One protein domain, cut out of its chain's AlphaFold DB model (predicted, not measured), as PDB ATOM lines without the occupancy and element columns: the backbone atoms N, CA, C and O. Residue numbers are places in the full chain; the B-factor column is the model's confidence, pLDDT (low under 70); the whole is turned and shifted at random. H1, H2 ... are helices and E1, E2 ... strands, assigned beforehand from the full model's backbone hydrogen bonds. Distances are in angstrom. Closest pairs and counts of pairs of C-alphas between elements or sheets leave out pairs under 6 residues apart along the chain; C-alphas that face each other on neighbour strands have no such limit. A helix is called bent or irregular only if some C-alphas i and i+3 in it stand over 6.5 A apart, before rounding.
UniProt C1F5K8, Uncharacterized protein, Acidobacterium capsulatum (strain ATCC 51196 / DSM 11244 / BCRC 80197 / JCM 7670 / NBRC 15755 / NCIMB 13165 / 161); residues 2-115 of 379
ATOM      1  N   GLN A   2      42.811  86.749 140.515       80.19
ATOM      2  CA  GLN A   2      43.116  87.970 141.286       80.19
ATOM      3  C   GLN A   2      44.328  88.763 140.757       80.19
ATOM      4  O   GLN A   2      44.191  89.947 140.480       80.19
ATOM      5  N   ALA A   3      45.469  88.107 140.517       83.06
ATOM      6  CA  ALA A   3      46.675  88.771 140.003       83.06
ATOM      7  C   ALA A   3      46.464  89.471 138.644       83.06
ATOM      8  O   ALA A   3      46.983  90.556 138.407       83.06
ATOM      9  N   GLN A   4      45.651  88.887 137.756       85.00
ATOM     10  CA  GLN A   4      45.308  89.505 136.468       85.00
ATOM     11  C   GLN A   4      44.436  90.753 136.654       85.00
ATOM     12  O   GLN A   4      44.604  91.741 135.942       85.00
ATOM     13  N   LEU A   5      43.509  90.712 137.616       83.06
ATOM     14  CA  LEU A   5      42.644  91.840 137.943       83.06
ATOM     15  C   LEU A   5      43.457  92.993 138.549       83.06
ATOM     16  O   LEU A   5      43.266  94.143 138.172       83.06
ATOM     17  N   GLU A   6      44.415  92.675 139.418       86.81
ATOM     18  CA  GLU A   6      45.341  93.644 140.013       86.81
ATOM     19  C   GLU A   6      46.232  94.298 138.957       86.81
ATOM     20  O   GLU A   6      46.315  95.524 138.919       86.81
ATOM     21  N   ALA A   7      46.800  93.514 138.036       86.25
ATOM     22  CA  ALA A   7      47.589  94.054 136.929       86.25
ATOM     23  C   ALA A   7      46.750  94.992 136.041       86.25
ATOM     24  O   ALA A   7      47.222  96.037 135.596       86.25
ATOM     25  N   LYS A   8      45.472  94.656 135.813       85.75
ATOM     26  CA  LYS A   8      44.543  95.518 135.069       85.75
ATOM     27  C   LYS A   8      44.262  96.825 135.816       85.75
ATOM     28  O   LYS A   8      44.278  97.878 135.187       85.75
ATOM     29  N   VAL A   9      44.040  96.778 137.131       85.31
ATOM     30  CA  VAL A   9      43.840  97.982 137.959       85.31
ATOM     31  C   VAL A   9      45.086  98.869 137.939       85.31
ATOM     32  O   VAL A   9      44.956 100.064 137.712       85.31
ATOM     33  N   GLN A  10      46.283  98.296 138.094       85.81
ATOM     34  CA  GLN A  10      47.551  99.037 138.017       85.81
ATOM     35  C   GLN A  10      47.804  99.665 136.642       85.81
ATOM     36  O   GLN A  10      48.440 100.707 136.557       85.81
ATOM     37  N   LYS A  11      47.315  99.043 135.564       83.38
ATOM     38  CA  LYS A  11      47.438  99.584 134.205       83.38
ATOM     39  C   LYS A  11      46.479 100.748 133.940       83.38
ATOM     40  O   LYS A  11      46.813 101.640 133.169       83.38
ATOM     41  N   VAL A  12      45.273 100.696 134.505       81.50
ATOM     42  CA  VAL A  12      44.211 101.688 134.256       81.50
ATOM     43  C   VAL A  12      44.306 102.879 135.211       81.50
ATOM     44  O   VAL A  12      43.935 103.986 134.835       81.50
ATOM     45  N   TYR A  13      44.794 102.666 136.432       80.56
ATOM     46  CA  TYR A  13      44.841 103.674 137.488       80.56
ATOM     47  C   TYR A  13      46.269 103.890 137.990       80.56
ATOM     48  O   TYR A  13      47.060 102.951 138.048       80.56
ATOM     49  N   GLU A  14      46.573 105.102 138.460       83.50
ATOM     50  CA  GLU A  14      47.878 105.478 139.026       83.50
ATOM     51  C   GLU A  14      48.104 104.904 140.441       83.50
ATOM     52  O   GLU A  14      48.284 105.616 141.431       83.50
ATOM     53  N   VAL A  15      48.100 103.574 140.563       89.19
ATOM     54  CA  VAL A  15      48.283 102.858 141.840       89.19
ATOM     55  C   VAL A  15      49.636 103.179 142.485       89.19
ATOM     56  O   VAL A  15      49.740 103.204 143.713       89.19
ATOM     57  N   ALA A  16      50.671 103.432 141.678       88.00
ATOM     58  CA  ALA A  16      52.010 103.761 142.162       88.00
ATOM     59  C   ALA A  16      52.026 105.075 142.960       88.00
ATOM     60  O   ALA A  16      52.476 105.074 144.103       88.00
ATOM     61  N   ALA A  17      51.430 106.143 142.417       87.25
ATOM     62  CA  ALA A  17      51.352 107.446 143.080       87.25
ATOM     63  C   ALA A  17      50.599 107.365 144.418       87.25
ATOM     64  O   ALA A  17      51.057 107.886 145.436       87.25
ATOM     65  N   LEU A  18      49.481 106.631 144.447       89.12
ATOM     66  CA  LEU A  18      48.745 106.377 145.687       89.12
ATOM     67  C   LEU A  18      49.583 105.586 146.699       89.12
ATOM     68  O   LEU A  18      49.577 105.895 147.886       89.12
ATOM     69  N   SER A  19      50.313 104.569 146.239       92.31
ATOM     70  CA  SER A  19      51.186 103.769 147.103       92.31
ATOM     71  C   SER A  19      52.284 104.629 147.732       92.31
ATOM     72  O   SER A  19      52.549 104.492 148.922       92.31
ATOM     73  N   ASP A  20      52.886 105.536 146.962       90.94
ATOM     74  CA  ASP A  20      53.912 106.461 147.451       90.94
ATOM     75  C   ASP A  20      53.349 107.472 148.454       90.94
ATOM     76  O   ASP A  20      53.965 107.712 149.491       90.94
ATOM     77  N   SER A  21      52.144 107.992 148.209       91.69
ATOM     78  CA  SER A  21      51.433 108.854 149.160       91.69
ATOM     79  C   SER A  21      51.136 108.135 150.480       91.69
ATOM     80  O   SER A  21      51.420 108.687 151.544       91.69
ATOM     81  N   ILE A  22      50.649 106.888 150.430       92.94
ATOM     82  CA  ILE A  22      50.394 106.073 151.630       92.94
ATOM     83  C   ILE A  22      51.690 105.821 152.401       92.94
ATOM     84  O   ILE A  22      51.685 105.863 153.629       92.94
ATOM     85  N   VAL A  23      52.802 105.559 151.708       92.94
ATOM     86  CA  VAL A  23      54.099 105.408 152.374       92.94
ATOM     87  C   VAL A  23      54.483 106.718 153.046       92.94
ATOM     88  O   VAL A  23      54.712 106.700 154.244       92.94
ATOM     89  N   ALA A  24      54.481 107.843 152.329       90.50
ATOM     90  CA  ALA A  24      54.938 109.129 152.851       90.50
ATOM     91  C   ALA A  24      54.092 109.656 154.026       90.50
ATOM     92  O   ALA A  24      54.644 110.172 154.996       90.50
ATOM     93  N   GLN A  25      52.765 109.529 153.945       89.25
ATOM     94  CA  GLN A  25      51.820 110.166 154.873       89.25
ATOM     95  C   GLN A  25      51.160 109.185 155.852       89.25
ATOM     96  O   GLN A  25      50.544 109.606 156.830       89.25
ATOM     97  N   GLY A  26      51.298 107.878 155.621       88.62
ATOM     98  CA  GLY A  26      50.566 106.841 156.339       88.62
ATOM     99  C   GLY A  26      49.201 106.531 155.717       88.62
ATOM    100  O   GLY A  26      48.705 107.217 154.822       88.62
ATOM    101  N   TRP A  27      48.576 105.455 156.195       89.12
ATOM    102  CA  TRP A  27      47.232 105.077 155.767       89.12
ATOM    103  C   TRP A  27      46.173 105.851 156.554       89.12
ATOM    104  O   TRP A  27      46.062 105.694 157.771       89.12
ATOM    105  N   VAL A  28      45.347 106.625 155.847       83.38
ATOM    106  CA  VAL A  28      44.169 107.279 156.427       83.38
ATOM    107  C   VAL A  28      42.914 106.813 155.683       83.38
ATOM    108  O   VAL A  28      42.770 107.092 154.491       83.38
ATOM    109  N   PRO A  29      41.985 106.097 156.342       73.31
ATOM    110  CA  PRO A  29      40.805 105.530 155.696       73.31
ATOM    111  C   PRO A  29      39.685 106.575 155.555       73.31
ATOM    112  O   PRO A  29      38.588 106.372 156.073       73.31
ATOM    113  N   TYR A  30      39.961 107.701 154.886       70.25
ATOM    114  CA  TYR A  30      38.952 108.739 154.635       70.25
ATOM    115  C   TYR A  30      37.767 108.175 153.855       70.25
ATOM    116  O   TYR A  30      36.619 108.290 154.282       70.25
ATOM    117  N   ASP A  31      38.066 107.470 152.766       69.00
ATOM    118  CA  ASP A  31      37.050 106.757 152.016       69.00
ATOM    119  C   ASP A  31      36.889 105.343 152.571       69.00
ATOM    120  O   ASP A  31      37.880 104.627 152.759       69.00
ATOM    121  N   PRO A  32      35.669 104.839 152.770       77.31
ATOM    122  CA  PRO A  32      35.513 103.482 153.259       77.31
ATOM    123  C   PRO A  32      35.644 102.460 152.112       77.31
ATOM    124  O   PRO A  32      35.412 102.776 150.944       77.31
ATOM    125  N   ILE A  33      36.029 101.218 152.409       86.88
ATOM    126  CA  ILE A  33      36.045 100.125 151.417       86.88
ATOM    127  C   ILE A  33      34.654  99.491 151.401       86.88
ATOM    128  O   ILE A  33      34.142  99.132 152.464       86.88
ATOM    129  N   ILE A  34      34.023  99.382 150.228       87.62
ATOM    130  CA  ILE A  34      32.744  98.671 150.096       87.62
ATOM    131  C   ILE A  34      33.012  97.280 149.568       87.62
ATOM    132  O   ILE A  34      33.731  97.087 148.582       87.62
ATOM    133  N   VAL A  35      32.366  96.317 150.204       91.69
ATOM    134  CA  VAL A  35      32.422  94.924 149.800       91.69
ATOM    135  C   VAL A  35      31.037  94.346 149.578       91.69
ATOM    136  O   VAL A  35      30.050  94.836 150.112       91.69
ATOM    137  N   TRP A  36      30.959  93.271 148.815       93.12
ATOM    138  CA  TRP A  36      29.798  92.397 148.743       93.12
ATOM    139  C   TRP A  36      30.224  90.999 149.183       93.12
ATOM    140  O   TRP A  36      31.236  90.488 148.702       93.12
ATOM    141  N   GLU A  37      29.510  90.397 150.133       91.75
ATOM    142  CA  GLU A  37      29.811  89.028 150.556       91.75
ATOM    143  C   GLU A  37      29.510  88.060 149.406       91.75
ATOM    144  O   GLU A  37      28.456  88.123 148.772       91.75
ATOM    145  N   HIS A  38      30.453  87.170 149.113       91.38
ATOM    146  CA  HIS A  38      30.328  86.242 148.005       91.38
ATOM    147  C   HIS A  38      29.175  85.256 148.279       91.38
ATOM    148  O   HIS A  38      29.218  84.515 149.264       91.38
ATOM    149  N   PRO A  39      28.175  85.133 147.384       86.31
ATOM    150  CA  PRO A  39      26.925  84.423 147.685       86.31
ATOM    151  C   PRO A  39      27.118  82.920 147.926       86.31
ATOM    152  O   PRO A  39      26.310  82.284 148.596       86.31
ATOM    153  N   LYS A  40      28.200  82.340 147.390       90.50
ATOM    154  CA  LYS A  40      28.551  80.919 147.566       90.50
ATOM    155  C   LYS A  40      29.654  80.671 148.600       90.50
ATOM    156  O   LYS A  40      29.979  79.519 148.855       90.50
ATOM    157  N   GLN A  41      30.285  81.718 149.137       91.50
ATOM    158  CA  GLN A  41      31.457  81.595 150.010       91.50
ATOM    159  C   GLN A  41      31.331  82.582 151.171       91.50
ATOM    160  O   GLN A  41      31.755  83.731 151.071       91.50
ATOM    161  N   LYS A  42      30.739  82.125 152.279       89.38
ATOM    162  CA  LYS A  42      30.586  82.956 153.479       89.38
ATOM    163  C   LYS A  42      31.942  83.426 154.005       89.38
ATOM    164  O   LYS A  42      32.937  82.699 153.924       89.38
ATOM    165  N   GLY A  43      31.979  84.652 154.514       90.12
ATOM    166  CA  GLY A  43      33.199  85.299 155.001       90.12
ATOM    167  C   GLY A  43      34.195  85.708 153.908       90.12
ATOM    168  O   GLY A  43      35.238  86.268 154.234       90.12
ATOM    169  N   HIS A  44      33.887  85.464 152.630       91.81
ATOM    170  CA  HIS A  44      34.666  85.968 151.502       91.81
ATOM    171  C   HIS A  44      33.955  87.161 150.884       91.81
ATOM    172  O   HIS A  44      32.735  87.177 150.742       91.81
ATOM    173  N   TYR A  45      34.732  88.161 150.490       91.94
ATOM    174  CA  TYR A  45      34.211  89.460 150.098       91.94
ATOM    175  C   TYR A  45      34.772  89.883 148.745       91.94
ATOM    176  O   TYR A  45      35.977  89.809 148.504       91.94
ATOM    177  N   ILE A  46      33.892  90.357 147.869       90.81
ATOM    178  CA  ILE A  46      34.242  91.009 146.611       90.81
ATOM    179  C   ILE A  46      34.320  92.507 146.875       90.81
ATOM    180  O   ILE A  46      33.356  93.100 147.353       90.81
ATOM    181  N   VAL A  47      35.453  93.130 146.557       90.44
ATOM    182  CA  VAL A  47      35.582  94.588 146.634       90.44
ATOM    183  C   VAL A  47      34.813  95.200 145.473       90.44
ATOM    184  O   VAL A  47      35.158  95.008 144.309       90.44
ATOM    185  N   VAL A  48      33.755  95.931 145.799       86.81
ATOM    186  CA  VAL A  48      32.934  96.633 144.805       86.81
ATOM    187  C   VAL A  48      33.378  98.088 144.663       86.81
ATOM    188  O   VAL A  48      33.312  98.642 143.572       86.81
ATOM    189  N   GLU A  49      33.937  98.672 145.728       84.50
ATOM    190  CA  GLU A  49      34.530 100.009 145.726       84.50
ATOM    191  C   GLU A  49      35.773 100.054 146.627       84.50
ATOM    192  O   GLU A  49      35.801  99.459 147.705       84.50
ATOM    193  N   GLY A  50      36.803 100.787 146.199       87.31
ATOM    194  CA  GLY A  50      38.106 100.813 146.871       87.31
ATOM    195  C   GLY A  50      39.113  99.820 146.285       87.31
ATOM    196  O   GLY A  50      40.083  99.464 146.955       87.31
ATOM    197  N   ASN A  51      38.909  99.391 145.034       89.75
ATOM    198  CA  ASN A  51      39.811  98.483 144.320       89.75
ATOM    199  C   ASN A  51      41.247  99.024 144.284       89.75
ATOM    200  O   ASN A  51      42.147  98.364 144.786       89.75
ATOM    201  N   THR A  52      41.459 100.256 143.810       89.62
ATOM    202  CA  THR A  52      42.788 100.897 143.729       89.62
ATOM    203  C   THR A  52      43.513 100.915 145.077       89.62
ATOM    204  O   THR A  52      44.685 100.557 145.154       89.62
ATOM    205  N   ARG A  53      42.799 101.252 146.159       90.62
ATOM    206  CA  ARG A  53      43.337 101.282 147.528       90.62
ATOM    207  C   ARG A  53      43.701  99.888 148.030       90.62
ATOM    208  O   ARG A  53      44.777  99.693 148.582       90.62
ATOM    209  N   THR A  54      42.840  98.905 147.780       92.56
ATOM    210  CA  THR A  54      43.102  97.508 148.152       92.56
ATOM    211  C   THR A  54      44.319  96.958 147.405       92.56
ATOM    212  O   THR A  54      45.157  96.291 148.009       92.56
ATOM    213  N   VAL A  55      44.456  97.268 146.110       93.62
ATOM    214  CA  VAL A  55      45.617  96.867 145.302       93.62
ATOM    215  C   VAL A  55      46.894  97.558 145.780       93.62
ATOM    216  O   VAL A  55      47.905  96.880 145.942       93.62
ATOM    217  N   ALA A  56      46.848  98.863 146.070       93.00
ATOM    218  CA  ALA A  56      47.986  99.595 146.631       93.00
ATOM    219  C   ALA A  56      48.463  98.952 147.941       93.00
ATOM    220  O   ALA A  56      49.621  98.557 148.049       93.00
ATOM    221  N   LEU A  57      47.558  98.741 148.906       93.44
ATOM    222  CA  LEU A  57      47.891  98.137 150.200       93.44
ATOM    223  C   LEU A  57      48.458  96.715 150.073       93.44
ATOM    224  O   LEU A  57      49.408  96.369 150.775       93.44
ATOM    225  N   ARG A  58      47.926  95.893 149.158       92.25
ATOM    226  CA  ARG A  58      48.486  94.560 148.877       92.25
ATOM    227  C   ARG A  58      49.884  94.637 148.272       92.25
ATOM    228  O   ARG A  58      50.760  93.891 148.702       92.25
ATOM    229  N   GLY A  59      50.103  95.554 147.330       91.88
ATOM    230  CA  GLY A  59      51.419  95.798 146.738       91.88
ATOM    231  C   GLY A  59      52.449  96.258 147.773       91.88
ATOM    232  O   GLY A  59      53.586  95.786 147.757       91.88
ATOM    233  N   LEU A  60      52.036  97.119 148.714       93.06
ATOM    234  CA  LEU A  60      52.867  97.542 149.843       93.06
ATOM    235  C   LEU A  60      53.216  96.364 150.766       93.06
ATOM    236  O   LEU A  60      54.385  96.204 151.106       93.06
ATOM    237  N   ARG A  61      52.231  95.532 151.141       92.25
ATOM    238  CA  ARG A  61      52.415  94.393 152.064       92.25
ATOM    239  C   ARG A  61      53.259  93.260 151.480       92.25
ATOM    240  O   ARG A  61      53.967  92.602 152.233       92.25
ATOM    241  N   GLY A  62      53.139  93.006 150.181       89.62
ATOM    242  CA  GLY A  62      53.857  91.933 149.498       89.62
ATOM    243  C   GLY A  62      55.155  92.420 148.865       89.62
ATOM    244  O   GLY A  62      56.164  92.631 149.534       89.62
ATOM    245  N   GLU A  63      55.113  92.597 147.545       88.94
ATOM    246  CA  GLU A  63      56.296  92.788 146.705       88.94
ATOM    247  C   GLU A  63      57.187  93.953 147.154       88.94
ATOM    248  O   GLU A  63      58.414  93.814 147.183       88.94
ATOM    249  N   ARG A  64      56.597  95.097 147.530       91.75
ATOM    250  CA  ARG A  64      57.380  96.283 147.892       91.75
ATOM    251  C   ARG A  64      58.119  96.095 149.213       91.75
ATOM    252  O   ARG A  64      59.329  96.302 149.238       91.75
ATOM    253  N   LEU A  65      57.437  95.687 150.286       94.19
ATOM    254  CA  LEU A  65      58.079  95.474 151.588       94.19
ATOM    255  C   LEU A  65      59.187  94.414 151.505       94.19
ATOM    256  O   LEU A  65      60.288  94.641 152.006       94.19
ATOM    257  N   ASP A  66      58.945  93.303 150.809       94.69
ATOM    258  CA  ASP A  66      59.949  92.246 150.640       94.69
ATOM    259  C   ASP A  66      61.186  92.730 149.876       94.69
ATOM    260  O   ASP A  66      62.324  92.387 150.220       94.69
ATOM    261  N   ARG A  67      60.983  93.543 148.833       95.75
ATOM    262  CA  ARG A  67      62.074  94.140 148.058       95.75
ATOM    263  C   ARG A  67      62.900  95.103 148.908       95.75
ATOM    264  O   ARG A  67      64.129  95.007 148.894       95.75
ATOM    265  N   GLU A  68      62.249  95.990 149.659       95.25
ATOM    266  CA  GLU A  68      62.942  96.981 150.489       95.25
ATOM    267  C   GLU A  68      63.666  96.340 151.686       95.25
ATOM    268  O   GLU A  68      64.779  96.757 152.010       95.25
ATOM    269  N   ARG A  69      63.124  95.262 152.276       95.81
ATOM    270  CA  ARG A  69      63.816  94.456 153.301       95.81
ATOM    271  C   ARG A  69      65.086  93.802 152.760       95.81
ATOM    272  O   ARG A  69      66.159  93.952 153.339       95.81
ATOM    273  N   LYS A  70      65.005  93.145 151.595       95.44
ATOM    274  CA  LYS A  70      66.184  92.548 150.935       95.44
ATOM    275  C   LYS A  70      67.240  93.598 150.595       95.44
ATOM    276  O   LYS A  70      68.435  93.307 150.657       95.44
ATOM    277  N   LYS A  71      66.818  94.806 150.208       93.81
ATOM    278  CA  LYS A  71      67.722  95.930 149.943       93.81
ATOM    279  C   LYS A  71      68.412  96.394 151.227       93.81
ATOM    280  O   LYS A  71      69.635  96.516 151.227       93.81
ATOM    281  N   LEU A  72      67.667  96.547 152.323       93.56
ATOM    282  CA  LEU A  72      68.220  96.883 153.635       93.56
ATOM    283  C   LEU A  72      69.251  95.846 154.108       93.56
ATOM    284  O   LEU A  72      70.344  96.218 154.532       93.56
ATOM    285  N   ASP A  73      68.961  94.552 153.961       93.50
ATOM    286  CA  ASP A  73      69.888  93.476 154.334       93.50
ATOM    287  C   ASP A  73      71.181  93.491 153.510       93.50
ATOM    288  O   ASP A  73      72.260  93.199 154.032       93.50
ATOM    289  N   LYS A  74      71.094  93.830 152.219       92.56
ATOM    290  CA  LYS A  74      72.273  93.989 151.356       92.56
ATOM    291  C   LYS A  74      73.127  95.178 151.788       92.56
ATOM    292  O   LYS A  74      74.343  95.031 151.866       92.56
ATOM    293  N   ILE A  75      72.503  96.314 152.102       89.62
ATOM    294  CA  ILE A  75      73.204  97.517 152.570       89.62
ATOM    295  C   ILE A  75      73.892  97.232 153.912       89.62
ATOM    296  O   ILE A  75      75.085  97.484 154.030       89.62
ATOM    297  N   LYS A  76      73.203  96.591 154.869       88.81
ATOM    298  CA  LYS A  76      73.772  96.192 156.175       88.81
ATOM    299  C   LYS A  76      74.994  95.273 156.062       88.81
ATOM    300  O   LYS A  76      75.868  95.307 156.922       88.81
ATOM    301  N   LYS A  77      75.050  94.425 155.029       88.75
ATOM    302  CA  LYS A  77      76.176  93.506 154.776       88.75
ATOM    303  C   LYS A  77      77.330  94.158 154.009       88.75
ATOM    304  O   LYS A  77      78.424  93.594 153.973       88.75
ATOM    305  N   SER A  78      77.103  95.309 153.382       86.56
ATOM    306  CA  SER A  78      78.125  96.025 152.626       86.56
ATOM    307  C   SER A  78      79.028  96.823 153.567       86.56
ATOM    308  O   SER A  78      78.561  97.682 154.308       86.56
ATOM    309  N   LYS A  79      80.344  96.582 153.518       68.94
ATOM    310  CA  LYS A  79      81.339  97.304 154.341       68.94
ATOM    311  C   LYS A  79      81.500  98.786 153.962       68.94
ATOM    312  O   LYS A  79      82.147  99.525 154.691       68.94
ATOM    313  N   THR A  80      80.935  99.202 152.831       70.12
ATOM    314  CA  THR A  80      81.023 100.557 152.262       70.12
ATOM    315  C   THR A  80      79.732 101.366 152.410       70.12
ATOM    316  O   THR A  80      79.629 102.431 151.809       70.12
ATOM    317  N   SER A  81      78.729 100.892 153.164       61.31
ATOM    318  CA  SER A  81      77.458 101.621 153.265       61.31
ATOM    319  C   SER A  81      77.646 102.980 153.942       61.31
ATOM    320  O   SER A  81      78.086 103.051 155.093       61.31
ATOM    321  N   PHE A  82      77.265 104.053 153.252       72.88
ATOM    322  CA  PHE A  82      77.203 105.391 153.826       72.88
ATOM    323  C   PHE A  82      76.105 105.431 154.899       72.88
ATOM    324  O   PHE A  82      74.995 104.943 154.679       72.88
ATOM    325  N   GLY A  83      76.407 106.000 156.072       80.75
ATOM    326  CA  GLY A  83      75.482 106.014 157.215       80.75
ATOM    327  C   GLY A  83      74.121 106.650 156.901       80.75
ATOM    328  O   GLY A  83      73.103 106.209 157.429       80.75
ATOM    329  N   GLU A  84      74.087 107.627 155.992       84.06
ATOM    330  CA  GLU A  84      72.853 108.277 155.539       84.06
ATOM    331  C   GLU A  84      71.967 107.358 154.687       84.06
ATOM    332  O   GLU A  84      70.758 107.313 154.899       84.06
ATOM    333  N   GLU A  85      72.549 106.567 153.778       88.69
ATOM    334  CA  GLU A  85      71.796 105.628 152.934       88.69
ATOM    335  C   GLU A  85      71.180 104.503 153.777       88.69
ATOM    336  O   GLU A  85      70.009 104.153 153.610       88.69
ATOM    337  N   LEU A  86      71.949 103.968 154.732       90.50
ATOM    338  CA  LEU A  86      71.454 102.960 155.667       90.50
ATOM    339  C   LEU A  86      70.309 103.512 156.527       90.50
ATOM    340  O   LEU A  86      69.310 102.818 156.729       90.50
ATOM    341  N   LYS A  87      70.436 104.753 157.010       91.81
ATOM    342  CA  LYS A  87      69.399 105.421 157.803       91.81
ATOM    343  C   LYS A  87      68.117 105.614 156.990       91.81
ATOM    344  O   LYS A  87      67.067 105.154 157.426       91.81
ATOM    345  N   ALA A  88      68.213 106.181 155.787       92.38
ATOM    346  CA  ALA A  88      67.059 106.415 154.917       92.38
ATOM    347  C   ALA A  88      66.339 105.111 154.531       92.38
ATOM    348  O   ALA A  88      65.111 105.032 154.569       92.38
ATOM    349  N   GLN A  89      67.089 104.052 154.200       94.25
ATOM    350  CA  GLN A  89      66.487 102.756 153.876       94.25
ATOM    351  C   GLN A  89      65.833 102.103 155.104       94.25
ATOM    352  O   GLN A  89      64.800 101.449 154.961       94.25
ATOM    353  N   THR A  90      66.411 102.270 156.299       94.31
ATOM    354  CA  THR A  90      65.816 101.773 157.551       94.31
ATOM    355  C   THR A  90      64.496 102.486 157.834       94.31
ATOM    356  O   THR A  90      63.480 101.820 158.009       94.31
ATOM    357  N   GLU A  91      64.471 103.820 157.759       94.88
ATOM    358  CA  GLU A  91      63.257 104.626 157.958       94.88
ATOM    359  C   GLU A  91      62.133 104.238 156.984       94.88
ATOM    360  O   GLU A  91      60.974 104.121 157.388       94.88
ATOM    361  N   LEU A  92      62.472 103.975 155.715       93.81
ATOM    362  CA  LEU A  92      61.513 103.519 154.706       93.81
ATOM    363  C   LEU A  92      60.906 102.151 155.052       93.81
ATOM    364  O   LEU A  92      59.691 101.969 154.935       93.81
ATOM    365  N   VAL A  93      61.736 101.183 155.455       96.00
ATOM    366  CA  VAL A  93      61.258  99.849 155.856       96.00
ATOM    367  C   VAL A  93      60.376  99.959 157.100       96.00
ATOM    368  O   VAL A  93      59.269  99.428 157.089       96.00
ATOM    369  N   ASP A  94      60.788 100.728 158.109       95.56
ATOM    370  CA  ASP A  94      60.005 100.955 159.329       95.56
ATOM    371  C   ASP A  94      58.654 101.627 159.028       95.56
ATOM    372  O   ASP A  94      57.631 101.344 159.655       95.56
ATOM    373  N   GLN A  95      58.614 102.544 158.059       93.25
ATOM    374  CA  GLN A  95      57.375 103.186 157.624       93.25
ATOM    375  C   GLN A  95      56.445 102.206 156.900       93.25
ATOM    376  O   GLN A  95      55.252 102.165 157.204       93.25
ATOM    377  N   LEU A  96      56.978 101.371 156.006       95.19
ATOM    378  CA  LEU A  96      56.211 100.307 155.352       95.19
ATOM    379  C   LEU A  96      55.658  99.301 156.368       95.19
ATOM    380  O   LEU A  96      54.487  98.935 156.285       95.19
ATOM    381  N   GLU A  97      56.455  98.892 157.353       95.62
ATOM    382  CA  GLU A  97      56.018  97.978 158.412       95.62
ATOM    383  C   GLU A  97      54.913  98.592 159.278       95.62
ATOM    384  O   GLU A  97      53.918  97.922 159.563       95.62
ATOM    385  N   ARG A  98      55.010  99.887 159.612       94.31
ATOM    386  CA  ARG A  98      53.931 100.623 160.295       94.31
ATOM    387  C   ARG A  98      52.644 100.671 159.472       94.31
ATOM    388  O   ARG A  98      51.559 100.466 160.022       94.31
ATOM    389  N   VAL A  99      52.732 100.911 158.163       93.62
ATOM    390  CA  VAL A  99      51.561 100.872 157.270       93.62
ATOM    391  C   VAL A  99      50.958  99.468 157.238       93.62
ATOM    392  O   VAL A  99      49.746  99.319 157.373       93.62
ATOM    393  N   VAL A 100      51.775  98.422 157.114       93.62
ATOM    394  CA  VAL A 100      51.291  97.034 157.103       93.62
ATOM    395  C   VAL A 100      50.600  96.676 158.417       93.62
ATOM    396  O   VAL A 100      49.493  96.145 158.379       93.62
ATOM    397  N   ALA A 101      51.196  97.025 159.557       93.25
ATOM    398  CA  ALA A 101      50.622  96.766 160.874       93.25
ATOM    399  C   ALA A 101      49.304  97.529 161.094       93.25
ATOM    400  O   ALA A 101      48.311  96.949 161.525       93.25
ATOM    401  N   SER A 102      49.257  98.818 160.739       90.62
ATOM    402  CA  SER A 102      48.043  99.643 160.874       90.62
ATOM    403  C   SER A 102      46.919  99.258 159.909       90.62
ATOM    404  O   SER A 102      45.771  99.650 160.113       90.62
ATOM    405  N   THR A 103      47.225  98.469 158.877       92.12
ATOM    406  CA  THR A 103      46.252  97.978 157.892       92.12
ATOM    407  C   THR A 103      45.995  96.483 158.006       92.12
ATOM    408  O   THR A 103      45.389  95.903 157.104       92.12
ATOM    409  N   ASP A 104      46.438  95.828 159.087       90.25
ATOM    410  CA  ASP A 104      46.238  94.386 159.265       90.25
ATOM    411  C   ASP A 104      44.753  94.008 159.239       90.25
ATOM    412  O   ASP A 104      44.359  93.060 158.563       90.25
ATOM    413  N   ASN A 105      43.923  94.860 159.843       88.62
ATOM    414  CA  ASN A 105      42.474  94.816 159.721       88.62
ATOM    415  C   ASN A 105      41.965  96.092 159.051       88.62
ATOM    416  O   ASN A 105      42.220  97.203 159.516       88.62
ATOM    417  N   LEU A 106      41.200  95.936 157.971       89.19
ATOM    418  CA  LEU A 106      40.552  97.048 157.285       89.19
ATOM    419  C   LEU A 106      39.062  97.052 157.602       89.19
ATOM    420  O   LEU A 106      38.370  96.046 157.447       89.19
ATOM    421  N   LYS A 107      38.547  98.218 157.991       85.62
ATOM    422  CA  LYS A 107      37.107  98.414 158.129       85.62
ATOM    423  C   LYS A 107      36.474  98.448 156.739       85.62
ATOM    424  O   LYS A 107      36.657  99.406 155.986       85.62
ATOM    425  N   ALA A 108      35.721  97.405 156.416       86.56
ATOM    426  CA  ALA A 108      34.936  97.310 155.194       86.56
ATOM    427  C   ALA A 108      33.438  97.368 155.509       86.56
ATOM    428  O   ALA A 108      33.002  97.007 156.602       86.56
ATOM    429  N   TYR A 109      32.654  97.829 154.540       83.56
ATOM    430  CA  TYR A 109      31.212  97.991 154.673       83.56
ATOM    431  C   TYR A 109      30.511  97.092 153.655       83.56
ATOM    432  O   TYR A 109      30.684  97.303 152.450       83.56
ATOM    433  N   PRO A 110      29.760  96.074 154.104       84.81
ATOM    434  CA  PRO A 110      29.093  95.155 153.201       84.81
ATOM    435  C   PRO A 110      27.845  95.783 152.573       84.81
ATOM    436  O   PRO A 110      27.034  96.416 153.250       84.81
ATOM    437  N   VAL A 111      27.653  95.551 151.276       82.44
ATOM    438  CA  VAL A 111      26.382  95.782 150.590       82.44
ATOM    439  C   VAL A 111      25.480  94.590 150.836       82.44
ATOM    440  O   VAL A 111      25.813  93.462 150.473       82.44
ATOM    441  N   ALA A 112      24.303  94.843 151.402       81.19
ATOM    442  CA  ALA A 112      23.247  93.848 151.428       81.19
ATOM    443  C   ALA A 112      22.724  93.655 149.996       81.19
ATOM    444  O   ALA A 112      21.965  94.483 149.506       81.19
ATOM    445  N   ALA A 113      23.149  92.595 149.318       83.56
ATOM    446  CA  ALA A 113      22.603  92.149 148.039       83.56
ATOM    447  C   ALA A 113      22.649  90.617 147.999       83.56
ATOM    448  O   ALA A 113      23.629  90.016 148.439       83.56
ATOM    449  N   LYS A 114      21.587  89.978 147.508       85.38
ATOM    450  CA  LYS A 114      21.452  88.515 147.443       85.38
ATOM    451  C   LYS A 114      21.921  87.948 146.104       85.38
ATOM    452  O   LYS A 114      22.282  86.775 146.041       85.38
ATOM    453  N   SER A 115      21.937  88.764 145.052       87.50
ATOM    454  CA  SER A 115      22.400  88.391 143.712       87.50
ATOM    455  C   SER A 115      23.288  89.471 143.093       87.50
ATOM    456  O   SER A 115      23.349  90.604 143.574       87.50
TER     457      SER A 115
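Overview. This is residues 2 to 115 of the 379 residues of an uncharacterized protein of Acidobacterium capsulatum (strain ATCC 51196 / DSM 11244 / BCRC 80197 / JCM 7670 / NBRC 15755 / NCIMB 13165 / 161) (UniProt C1F5K8). A long helical hairpin, H3b and H4, makes one end of a rod, and a small sheet of three strands makes the other. Between them H3a, the first arm of the bent but nearly straight helix H3, forms the middle, with H1 and H2 packed crosswise on it; residues 77 to 82, at the turn of the hairpin, stick out. The printed part has 114 residues, with four named helices and three named strands in the order H1, H2, E1, E2, H3, H4, E3, and its class is mostly helix. The sheet runs E2, E1, E3 and is mixed. The whole is loose, with a radius of gyration of the C-alphas of 17.2 A and spans of 61 by 26 by 25 A.

Along the chain. H1, residues 2 to 12, begins at C-alpha 2, at (43.116, 87.970, 141.286), and is 15.5 A long from first to last C-alpha. After a tight link of 2 residues comes H2, residues 15 to 25, 15.4 A long. The strands E1, residues 33 to 37, and E2, residues 45 to 49, are 12.8 A and 11.4 A long. H3, residues 51 to 77, was assigned as one helix by its hydrogen bonds, but it is bent: C-alphas 61 and 64 are 6.8 A apart. Its arm H3a, residues 51 to 61, is 15.3 A long, and its arm H3b, residues 64 to 77, is 20.2 A long and ends at C-alpha 77, at (76.176, 93.506, 154.776). H4, residues 83 to 102, is 28.4 A long. E3, residues 108 to 110, is 6.5 A long and ends at C-alpha 110, at (29.093, 95.155, 153.201).

Arrangement. H3 is the hub, touching three other helices, and its arms stand at a shallow tilt of 22 degrees. H1 touches H3a, closest at the C-alphas of Glu 6 and Val 55, 6.2 A apart; they run opposite ways at a steep tilt of 68 degrees, only just short of about perpendicular. H2 touches H3a, closest at the C-alphas of Ser 19 and Ala 56, 5.3 A apart, at a steep tilt of 62 degrees, the same way. H1 and H2 are close but not clearly touching, with the C-alphas of Val 9 and Val 15 closest at 7.7 A. H3b and H4 form a helical hairpin; they touch, closest at the C-alphas of Leu 72 and Gln 89, 6.1 A apart, at a shallow tilt of 32 degrees, opposite ways. With its residues 92 to 99 alone H4 touches H2, about perpendicular at 78 degrees, closest at the C-alphas of Val 23 and Leu 96, 6.3 A apart. The helix packing is mostly crossed, with 1 of 5 touching pairs at a shallow tilt. H3a is on the sheet but only grazes it, with its residues 51 to 54. E1 and E2 form an antiparallel hairpin, with N 36 and O 46 within hydrogen-bond range at 2.8 A. E1 and E3 are parallel, with N 109 and O 33 within range at 2.9 A. In H1, H2, H3a, H3b and H4 every O i to N i+4 pair is within hydrogen-bond range.

Size, cuts and confidence. The two C-alphas farthest apart are those of Thr 80 and Lys 114, 61.0 A. The printed part has no cut and no long link. The mean pLDDT of the printed part is 88.3, and residues 31, 79 and 81 are under 70 in this model.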